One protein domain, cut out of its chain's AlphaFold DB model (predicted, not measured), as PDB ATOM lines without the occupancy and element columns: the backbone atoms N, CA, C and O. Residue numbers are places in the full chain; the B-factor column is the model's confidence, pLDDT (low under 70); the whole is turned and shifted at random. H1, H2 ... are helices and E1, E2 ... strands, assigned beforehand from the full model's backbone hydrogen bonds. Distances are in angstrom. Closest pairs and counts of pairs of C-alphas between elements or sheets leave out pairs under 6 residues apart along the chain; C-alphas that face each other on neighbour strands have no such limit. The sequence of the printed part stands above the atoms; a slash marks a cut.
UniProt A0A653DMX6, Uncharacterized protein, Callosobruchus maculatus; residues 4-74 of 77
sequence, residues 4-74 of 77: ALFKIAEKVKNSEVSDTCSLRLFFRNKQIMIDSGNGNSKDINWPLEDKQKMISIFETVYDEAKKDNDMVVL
ATOM      1  N   ALA A   4     -55.598  -9.306   2.556       78.62
ATOM      2  CA  ALA A   4     -54.156  -9.184   2.350       78.62
ATOM      3  C   ALA A   4     -53.562 -10.397   1.612       78.62
ATOM      4  O   ALA A   4     -52.749 -10.228   0.705       78.62
ATOM      5  N   LEU A   5     -54.003 -11.615   1.945       77.94
ATOM      6  CA  LEU A   5     -53.538 -12.834   1.277       77.94
ATOM      7  C   LEU A   5     -53.974 -12.864  -0.189       77.94
ATOM      8  O   LEU A   5     -53.195 -13.264  -1.050       77.94
ATOM      9  N   PHE A   6     -55.188 -12.388  -0.481       82.00
ATOM     10  CA  PHE A   6     -55.683 -12.280  -1.854       82.00
ATOM     11  C   PHE A   6     -54.815 -11.333  -2.700       82.00
ATOM     12  O   PHE A   6     -54.394 -11.697  -3.794       82.00
ATOM     13  N   LYS A   7     -54.454 -10.164  -2.153       83.25
ATOM     14  CA  LYS A   7     -53.561  -9.201  -2.823       83.25
ATOM     15  C   LYS A   7     -52.174  -9.776  -3.101       83.25
ATOM     16  O   LYS A   7     -51.622  -9.555  -4.178       83.25
ATOM     17  N   ILE A   8     -51.605 -10.516  -2.147       85.00
ATOM     18  CA  ILE A   8     -50.308 -11.180  -2.334       85.00
ATOM     19  C   ILE A   8     -50.414 -12.241  -3.436       85.00
ATOM     20  O   ILE A   8     -49.555 -12.288  -4.314       85.00
ATOM     21  N   ALA A   9     -51.484 -13.039  -3.440       81.69
ATOM     22  CA  ALA A   9     -51.709 -14.058  -4.462       81.69
ATOM     23  C   ALA A   9     -51.847 -13.454  -5.871       81.69
ATOM     24  O   ALA A   9     -51.228 -13.957  -6.807       81.69
ATOM     25  N   GLU A  10     -52.584 -12.349  -6.032       82.69
ATOM     26  CA  GLU A  10     -52.648 -11.623  -7.310       82.69
ATOM     27  C   GLU A  10     -51.280 -11.081  -7.735       82.69
ATOM     28  O   GLU A  10     -50.900 -11.211  -8.900       82.69
ATOM     29  N   LYS A  11     -50.504 -10.520  -6.796       82.19
ATOM     30  CA  LYS A  11     -49.155 -10.014  -7.077       82.19
ATOM     31  C   LYS A  11     -48.233 -11.129  -7.576       82.19
ATOM     32  O   LYS A  11     -47.507 -10.919  -8.543       82.19
ATOM     33  N   VAL A  12     -48.282 -12.310  -6.956       81.94
ATOM     34  CA  VAL A  12     -47.512 -13.486  -7.394       81.94
ATOM     35  C   VAL A  12     -47.991 -13.981  -8.758       81.94
ATOM     36  O   VAL A  12     -47.164 -14.205  -9.632       81.94
ATOM     37  N   LYS A  13     -49.309 -14.075  -8.981       80.81
ATOM     38  CA  LYS A  13     -49.887 -14.517 -10.261       80.81
ATOM     39  C   LYS A  13     -49.469 -13.636 -11.442       80.81
ATOM     40  O   LYS A  13     -49.243 -14.149 -12.530       80.81
ATOM     41  N   ASN A  14     -49.374 -12.327 -11.228       81.19
ATOM     42  CA  ASN A  14     -48.986 -11.363 -12.261       81.19
ATOM     43  C   ASN A  14     -47.458 -11.203 -12.396       81.19
ATOM     44  O   ASN A  14     -46.999 -10.296 -13.086       81.19
ATOM     45  N   SER A  15     -46.669 -12.032 -11.706       78.06
ATOM     46  CA  SER A  15     -45.208 -12.040 -11.805       78.06
ATOM     47  C   SER A  15     -44.734 -13.017 -12.878       78.06
ATOM     48  O   SER A  15     -45.320 -14.080 -13.052       78.06
ATOM     49  N   GLU A  16     -43.616 -12.706 -13.529       70.06
ATOM     50  CA  GLU A  16     -42.923 -13.642 -14.417       70.06
ATOM     51  C   GLU A  16     -42.187 -14.698 -13.574       70.06
ATOM     52  O   GLU A  16     -41.054 -14.489 -13.146       70.06
ATOM     53  N   VAL A  17     -42.859 -15.812 -13.269       71.69
ATOM     54  CA  VAL A  17     -42.236 -16.987 -12.640       71.69
ATOM     55  C   VAL A  17     -41.846 -17.957 -13.749       71.69
ATOM     56  O   VAL A  17     -42.696 -18.659 -14.291       71.69
ATOM     57  N   SER A  18     -40.565 -17.959 -14.107       71.12
ATOM     58  CA  SER A  18     -40.030 -18.825 -15.169       71.12
ATOM     59  C   SER A  18     -39.552 -20.182 -14.644       71.12
ATOM     60  O   SER A  18     -39.499 -21.151 -15.398       71.12
ATOM     61  N   ASP A  19     -39.205 -20.255 -13.358       78.12
ATOM     62  CA  ASP A  19     -38.616 -21.438 -12.734       78.12
ATOM     63  C   ASP A  19     -39.671 -22.442 -12.252       78.12
ATOM     64  O   ASP A  19     -40.753 -22.077 -11.792       78.12
ATOM     65  N   THR A  20     -39.332 -23.736 -12.301       82.06
ATOM     66  CA  THR A  20     -40.213 -24.834 -11.852       82.06
ATOM     67  C   THR A  20     -40.501 -24.782 -10.348       82.06
ATOM     68  O   THR A  20     -41.554 -25.237  -9.902       82.06
ATOM     69  N   CYS A  21     -39.575 -24.227  -9.566       83.44
ATOM     70  CA  CYS A  21     -39.724 -23.987  -8.138       83.44
ATOM     71  C   CYS A  21     -39.154 -22.605  -7.809       83.44
ATOM     72  O   CYS A  21     -38.012 -22.307  -8.152       83.44
ATOM     73  N   SER A  22     -39.955 -21.768  -7.156       86.31
ATOM     74  CA  SER A  22     -39.559 -20.433  -6.720       86.31
ATOM     75  C   SER A  22     -40.185 -20.146  -5.360       86.31
ATOM     76  O   SER A  22     -41.384 -20.359  -5.154       86.31
ATOM     77  N   LEU A  23     -39.365 -19.683  -4.419       88.75
ATOM     78  CA  LEU A  23     -39.789 -19.272  -3.088       88.75
ATOM     79  C   LEU A  23     -39.661 -17.754  -2.951       88.75
ATOM     80  O   LEU A  23     -38.574 -17.191  -3.067       88.75
ATOM     81  N   ARG A  24     -40.782 -17.106  -2.623       90.25
ATOM     82  CA  ARG A  24     -40.864 -15.666  -2.368       90.25
ATOM     83  C   ARG A  24     -41.374 -15.397  -0.959       90.25
ATOM     84  O   ARG A  24     -42.406 -15.937  -0.560       90.25
ATOM     85  N   LEU A  25     -40.676 -14.536  -0.220       91.75
ATOM     86  CA  LEU A  25     -41.010 -14.203   1.165       91.75
ATOM     87  C   LEU A  25     -41.722 -12.850   1.253       91.75
ATOM     88  O   LEU A  25     -41.328 -11.868   0.622       91.75
ATOM     89  N   PHE A  26     -42.782 -12.804   2.060       92.06
ATOM     90  CA  PHE A  26     -43.548 -11.593   2.334       92.06
ATOM     91  C   PHE A  26     -43.700 -11.387   3.840       92.06
ATOM     92  O   PHE A  26     -44.063 -12.312   4.565       92.06
ATOM     93  N   PHE A  27     -43.515 -10.152   4.298       92.50
ATOM     94  CA  PHE A  27     -43.773  -9.739   5.673       92.50
ATOM     95  C   PHE A  27     -44.652  -8.487   5.673       92.50
ATOM     96  O   PHE A  27     -44.323  -7.487   5.041       92.50
ATOM     97  N   ARG A  28     -45.814  -8.545   6.342       91.38
ATOM     98  CA  ARG A  28     -46.784  -7.428   6.415       91.38
ATOM     99  C   ARG A  28     -47.111  -6.801   5.043       91.38
ATOM    100  O   ARG A  28     -47.133  -5.584   4.899       91.38
ATOM    101  N   ASN A  29     -47.371  -7.641   4.033       88.56
ATOM    102  CA  ASN A  29     -47.668  -7.246   2.642       88.56
ATOM    103  C   ASN A  29     -46.499  -6.582   1.873       88.56
ATOM    104  O   ASN A  29     -46.678  -6.162   0.728       88.56
ATOM    105  N   LYS A  30     -45.296  -6.524   2.454       88.50
ATOM    106  CA  LYS A  30     -44.057  -6.161   1.756       88.50
ATOM    107  C   LYS A  30     -43.336  -7.434   1.307       88.50
ATOM    108  O   LYS A  30     -43.335  -8.423   2.034       88.50
ATOM    109  N   GLN A  31     -42.775  -7.423   0.100       91.00
ATOM    110  CA  GLN A  31     -41.887  -8.494  -0.363       91.00
ATOM    111  C   GLN A  31     -40.509  -8.263   0.253       91.00
ATOM    112  O   GLN A  31     -40.063  -7.120   0.269       91.00
ATOM    113  N   ILE A  32     -39.868  -9.324   0.739       94.75
ATOM    114  CA  ILE A  32     -38.498  -9.262   1.248       94.75
ATOM    115  C   ILE A  32     -37.558  -9.792   0.168       94.75
ATOM    116  O   ILE A  32     -37.721 -10.925  -0.286       94.75
ATOM    117  N   MET A  33     -36.614  -8.959  -0.259       93.19
ATOM    118  CA  MET A  33     -35.555  -9.326  -1.195       93.19
ATOM    119  C   MET A  33     -34.413 -10.011  -0.448       93.19
ATOM    120  O   MET A  33     -34.068  -9.614   0.663       93.19
ATOM    121  N   ILE A  34     -33.817 -11.029  -1.059       92.06
ATOM    122  CA  ILE A  34     -32.743 -11.827  -0.464       92.06
ATOM    123  C   ILE A  34     -31.554 -11.802  -1.412       92.06
ATOM    124  O   ILE A  34     -31.547 -12.498  -2.421       92.06
ATOM    125  N   ASP A  35     -30.547 -11.001  -1.099       89.75
ATOM    126  CA  ASP A  35     -29.300 -10.995  -1.846       89.75
ATOM    127  C   ASP A  35     -28.417 -12.163  -1.392       89.75
ATOM    128  O   ASP A  35     -27.908 -12.189  -0.271       89.75
ATOM    129  N   SER A  36     -28.272 -13.153  -2.271       83.50
ATOM    130  CA  SER A  36     -27.377 -14.299  -2.089       83.50
ATOM    131  C   SER A  36     -26.078 -14.174  -2.897       83.50
ATOM    132  O   SER A  36     -25.269 -15.097  -2.903       83.50
ATOM    133  N   GLY A  37     -25.870 -13.058  -3.609       81.25
ATOM    134  CA  GLY A  37     -24.728 -12.852  -4.503       81.25
ATOM    135  C   GLY A  37     -24.850 -13.504  -5.886       81.25
ATOM    136  O   GLY A  37     -23.949 -13.357  -6.706       81.25
ATOM    137  N   ASN A  38     -25.958 -14.190  -6.186       76.75
ATOM    138  CA  ASN A  38     -26.190 -14.849  -7.480       76.75
ATOM    139  C   ASN A  38     -26.837 -13.945  -8.552       76.75
ATOM    140  O   ASN A  38     -27.111 -14.400  -9.662       76.75
ATOM    141  N   GLY A  39     -27.112 -12.679  -8.222       78.38
ATOM    142  CA  GLY A  39     -27.729 -11.706  -9.126       78.38
ATOM    143  C   GLY A  39     -29.262 -11.756  -9.216       78.38
ATOM    144  O   GLY A  39     -29.836 -10.910  -9.902       78.38
ATOM    145  N   ASN A  40     -29.942 -12.674  -8.514       79.38
ATOM    146  CA  ASN A  40     -31.401 -12.682  -8.362       79.38
ATOM    147  C   ASN A  40     -31.804 -12.583  -6.884       79.38
ATOM    148  O   ASN A  40     -31.735 -13.559  -6.141       79.38
ATOM    149  N   SER A  41     -32.282 -11.407  -6.476       83.19
ATOM    150  CA  SER A  41     -32.715 -11.151  -5.097       83.19
ATOM    151  C   SER A  41     -34.225 -11.205  -4.880       83.19
ATOM    152  O   SER A  41     -34.694 -11.066  -3.751       83.19
ATOM    153  N   LYS A  42     -35.017 -11.377  -5.945       80.69
ATOM    154  CA  LYS A  42     -36.486 -11.335  -5.851       80.69
ATOM    155  C   LYS A  42     -37.068 -12.644  -5.337       80.69
ATOM    156  O   LYS A  42     -38.051 -12.602  -4.594       80.69
ATOM    157  N   ASP A  43     -36.457 -13.749  -5.759       83.69
ATOM    158  CA  ASP A  43     -36.920 -15.117  -5.573       83.69
ATOM    159  C   ASP A  43     -35.745 -16.032  -5.222       83.69
ATOM    160  O   ASP A  43     -34.664 -15.903  -5.796       83.69
ATOM    161  N   ILE A  44     -35.982 -17.002  -4.338       86.69
ATOM    162  CA  ILE A  44     -35.089 -18.148  -4.161       86.69
ATOM    163  C   ILE A  44     -35.521 -19.228  -5.153       86.69
ATOM    164  O   ILE A  44     -36.523 -19.912  -4.936       86.69
ATOM    165  N   ASN A  45     -34.777 -19.359  -6.247       85.81
ATOM    166  CA  ASN A  45     -35.015 -20.346  -7.307       85.81
ATOM    167  C   ASN A  45     -33.910 -21.416  -7.403       85.81
ATOM    168  O   ASN A  45     -33.935 -22.266  -8.292       85.81
ATOM    169  N   TRP A  46     -32.945 -21.395  -6.481       85.44
ATOM    170  CA  TRP A  46     -31.905 -22.412  -6.368       85.44
ATOM    171  C   TRP A  46     -32.271 -23.476  -5.321       85.44
ATOM    172  O   TRP A  46     -33.049 -23.204  -4.400       85.44
ATOM    173  N   PRO A  47     -31.703 -24.692  -5.425       85.81
ATOM    174  CA  PRO A  47     -31.926 -25.743  -4.439       85.81
ATOM    175  C   PRO A  47     -31.472 -25.323  -3.032       85.81
ATOM    176  O   PRO A  47     -30.315 -24.965  -2.814       85.81
ATOM    177  N   LEU A  48     -32.385 -25.401  -2.062       87.44
ATOM    178  CA  LEU A  48     -32.079 -25.322  -0.632       87.44
ATOM    179  C   LEU A  48     -31.989 -26.748  -0.075       87.44
ATOM    180  O   LEU A  48     -32.983 -27.307   0.379       87.44
ATOM    181  N   GLU A  49     -30.807 -27.359  -0.171       87.69
ATOM    182  CA  GLU A  49     -30.608 -28.774   0.187       87.69
ATOM    183  C   GLU A  49     -30.436 -29.000   1.694       87.69
ATOM    184  O   GLU A  49     -30.852 -30.029   2.227       87.69
ATOM    185  N   ASP A  50     -29.854 -28.025   2.397       91.81
ATOM    186  CA  ASP A  50     -29.651 -28.097   3.840       91.81
ATOM    187  C   ASP A  50     -30.791 -27.415   4.604       91.81
ATOM    188  O   ASP A  50     -31.040 -26.209   4.495       91.81
ATOM    189  N   LYS A  51     -31.452 -28.209   5.450       92.06
ATOM    190  CA  LYS A  51     -32.504 -27.748   6.352       92.06
ATOM    191  C   LYS A  51     -32.004 -26.678   7.325       92.06
ATOM    192  O   LYS A  51     -32.763 -25.759   7.621       92.06
ATOM    193  N   GLN A  52     -30.778 -26.786   7.840       93.00
ATOM    194  CA  GLN A  52     -30.243 -25.784   8.769       93.00
ATOM    195  C   GLN A  52     -30.034 -24.451   8.053       93.00
ATOM    196  O   GLN A  52     -30.550 -23.435   8.514       93.00
ATOM    197  N   LYS A  53     -29.413 -24.470   6.867       88.81
ATOM    198  CA  LYS A  53     -29.278 -23.278   6.018       88.81
ATOM    199  C   LYS A  53     -30.629 -22.627   5.705       88.81
ATOM    200  O   LYS A  53     -30.764 -21.413   5.825       88.81
ATOM    201  N   MET A  54     -31.652 -23.419   5.376       90.56
ATOM    202  CA  MET A  54     -33.013 -22.914   5.149       90.56
ATOM    203  C   MET A  54     -33.599 -22.222   6.392       90.56
ATOM    204  O   MET A  54     -34.175 -21.141   6.272       90.56
ATOM    205  N   ILE A  55     -33.436 -22.813   7.581       94.31
ATOM    206  CA  ILE A  55     -33.905 -22.217   8.844       94.31
ATOM    207  C   ILE A  55     -33.186 -20.893   9.108       94.31
ATOM    208  O   ILE A  55     -33.855 -19.886   9.336       94.31
ATOM    209  N   SER A  56     -31.857 -20.860   8.999       92.62
ATOM    210  CA  SER A  56     -31.073 -19.646   9.245       92.62
ATOM    211  C   SER A  56     -31.439 -18.503   8.291       92.62
ATOM    212  O   SER A  56     -31.522 -17.348   8.717       92.62
ATOM    213  N   ILE A  57     -31.726 -18.803   7.015       92.06
ATOM    214  CA  ILE A  57     -32.225 -17.805   6.052       92.06
ATOM    215  C   ILE A  57     -33.546 -17.207   6.545       92.06
ATOM    216  O   ILE A  57     -33.706 -15.988   6.550       92.06
ATOM    217  N   PHE A  58     -34.492 -18.038   6.984       93.75
ATOM    218  CA  PHE A  58     -35.797 -17.558   7.443       93.75
ATOM    219  C   PHE A  58     -35.729 -16.767   8.746       93.75
ATOM    220  O   PHE A  58     -36.438 -15.769   8.874       93.75
ATOM    221  N   GLU A  59     -34.876 -17.171   9.685       95.00
ATOM    222  CA  GLU A  59     -34.628 -16.419  10.919       95.00
ATOM    223  C   GLU A  59     -34.056 -15.035  10.609       95.00
ATOM    224  O   GLU A  59     -34.607 -14.027  11.052       95.00
ATOM    225  N   THR A  60     -33.036 -14.973   9.746       93.75
ATOM    226  CA  THR A  60     -32.424 -13.707   9.315       93.75
ATOM    227  C   THR A  60     -33.449 -12.810   8.618       93.75
ATOM    228  O   THR A  60     -33.572 -11.629   8.937       93.75
ATOM    229  N   VAL A  61     -34.245 -13.379   7.705       94.56
ATOM    230  CA  VAL A  61     -35.320 -12.655   7.017       94.56
ATOM    231  C   VAL A  61     -36.328 -12.078   7.997       94.56
ATOM    232  O   VAL A  61     -36.733 -10.924   7.864       94.56
ATOM    233  N   TYR A  62     -36.738 -12.864   8.982       95.19
ATOM    234  CA  TYR A  62     -37.716 -12.432   9.962       95.19
ATOM    235  C   TYR A  62     -37.187 -11.308  10.861       95.19
ATOM    236  O   TYR A  62     -37.914 -10.344  11.123       95.19
ATOM    237  N   ASP A  63     -35.934 -11.395  11.302       95.56
ATOM    238  CA  ASP A  63     -35.312 -10.382  12.155       95.56
ATOM    239  C   ASP A  63     -35.080  -9.056  11.424       95.56
ATOM    240  O   ASP A  63     -35.313  -7.989  11.998       95.56
ATOM    241  N   GLU A  64     -34.694  -9.099  10.151       95.12
ATOM    242  CA  GLU A  64     -34.549  -7.903   9.320       95.12
ATOM    243  C   GLU A  64     -35.910  -7.292   8.962       95.12
ATOM    244  O   GLU A  64     -36.128  -6.092   9.144       95.12
ATOM    245  N   ALA A  65     -36.886  -8.115   8.576       95.31
ATOM    246  CA  ALA A  65     -38.231  -7.641   8.260       95.31
ATOM    247  C   ALA A  65     -38.933  -7.011   9.479       95.31
ATOM    248  O   ALA A  65     -39.709  -6.061   9.342       95.31
ATOM    249  N   LYS A  66     -38.636  -7.487  10.697       96.38
ATOM    250  CA  LYS A  66     -39.082  -6.858  11.952       96.38
ATOM    251  C   LYS A  66     -38.554  -5.438  12.141       96.38
ATOM    252  O   LYS A  66     -39.255  -4.631  12.751       96.38
ATOM    253  N   LYS A  67     -37.353  -5.147  11.635       95.31
ATOM    254  CA  LYS A  67     -36.723  -3.817  11.656       95.31
ATOM    255  C   LYS A  67     -37.215  -2.913  10.516       95.31
ATOM    256  O   LYS A  67     -36.721  -1.803  10.380       95.31
ATOM    257  N   ASP A  68     -38.206  -3.372   9.746       93.44
ATOM    258  CA  ASP A  68     -38.740  -2.731   8.538       93.44
ATOM    259  C   ASP A  68     -37.769  -2.719   7.342       93.44
ATOM    260  O   ASP A  68     -38.015  -2.010   6.367       93.44
ATOM    261  N   ASN A  69     -36.717  -3.549   7.377       94.38
ATOM    262  CA  ASN A  69     -35.845  -3.768   6.225       94.38
ATOM    263  C   ASN A  69     -36.550  -4.665   5.198       94.38
ATOM    264  O   ASN A  69     -37.142  -5.690   5.540       94.38
ATOM    265  N   ASP A  70     -36.490  -4.281   3.926       92.75
ATOM    266  CA  ASP A  70     -37.083  -5.000   2.794       92.75
ATOM    267  C   ASP A  70     -36.049  -5.787   1.975       92.75
ATOM    268  O   ASP A  70     -36.404  -6.453   1.002       92.75
ATOM    269  N   MET A  71     -34.785  -5.750   2.396       91.69
ATOM    270  CA  MET A  71     -33.672  -6.449   1.772       91.69
ATOM    271  C   MET A  71     -32.790  -7.104   2.832       91.69
ATOM    272  O   MET A  71     -32.428  -6.481   3.827       91.69
ATOM    273  N   VAL A  72     -32.422  -8.358   2.587       93.12
ATOM    274  CA  VAL A  72     -31.551  -9.162   3.444       93.12
ATOM    275  C   VAL A  72     -30.374  -9.652   2.630       93.12
ATOM    276  O   VAL A  72     -30.565 -10.257   1.580       93.12
ATOM    277  N   VAL A  73     -29.164  -9.402   3.121       90.38
ATOM    278  CA  VAL A  73     -27.931  -9.909   2.515       90.38
ATOM    279  C   VAL A  73     -27.525 -11.161   3.274       90.38
ATOM    280  O   VAL A  73     -27.292 -11.106   4.483       90.38
ATOM    281  N   LEU A  74     -27.472 -12.296   2.584       86.56
ATOM    282  CA  LEU A  74     -26.977 -13.531   3.175       86.56
ATOM    283  C   LEU A  74     -25.444 -13.503   3.214       86.56
ATOM    284  O   LEU A  74     -24.820 -13.012   2.269       86.56
TER     285      LEU A  74
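What this domain is: This is residues 4 to 74 of the 77 residues of an uncharacterized protein of Callosobruchus maculatus (UniProt A0A653DMX6). A small three-strand sheet is covered on one face by the long helix H2, which crosses it slantwise; the short helix H1 is set off from this pair at the end of a long link, and residues 48 to 55, with the first part of H2, stick out. The sheet is small and staggered, for E2 pairs with E1 over its residues 30 to 32 and with E3 over 33 to 35. The printed part has 71 residues, with two named helices and three named strands in the order H1, E1, E2, H2, E3; the sheet runs E1, E2, E3 and is mixed, and the class is mixed, helices and strands. The whole is compact, with a radius of gyration of the C-alphas of 12.3 A, and spans 30 by 30 by 21 A.

Where its parts are: Begin with E2, residues 30 to 35: find C-alpha 30 at (-44.057, -6.161, 1.756), from where the strand runs 15.9 A to C-alpha 35. E1, residues 25 to 27, is 6.9 A long, and E3, residues 71 to 73, is 6.7 A long and ends at C-alpha 73 at (-27.931, -9.909, 2.515). H2 takes residues 51 to 66 and is 22.6 A long. Look for H1 at residues 4 to 13, which begins at C-alpha 4 at (-54.156, -9.184, 2.350) and runs 14.3 A.

How they stand to each other: E1 and E2 form a hairpin, antiparallel at 134 degrees, where you find N 27 and O 30 at 2.9 A and N 32 and O 25 at 2.9 A. On the other side of E2, E3 is parallel to it at 21 degrees, with N 35 and O 72 at 2.8 A. H2 is on the sheet at a height of 8.3 A and lies over E2, slantwise to the strands at 52 degrees on the local plane; these are two layers, a helix on one face of a sheet. Its closest C-alphas to E3 are Val 61 and Val 72, 6.3 A apart. E2, H2 and E3 make a strand-helix-strand unit, two parallel neighbour strands with a helix between, whose crossover is left-handed. H1 is not on the sheet, and it is apart from E2, H2 and E3. In H1 and H2 every O i to N i+4 pair is within hydrogen-bond range.

The domain as a whole: The C-alphas farthest apart are those of Thr 20 and Lys 67, at 31.7 A. The links H1 to E1 and E2 to H2 are long, the latter with residues 36 to 50; E1 to E2 and H2 to E3 are tight. The printed part has no cut, its mean pLDDT is 87.3, and no printed residue is under 70.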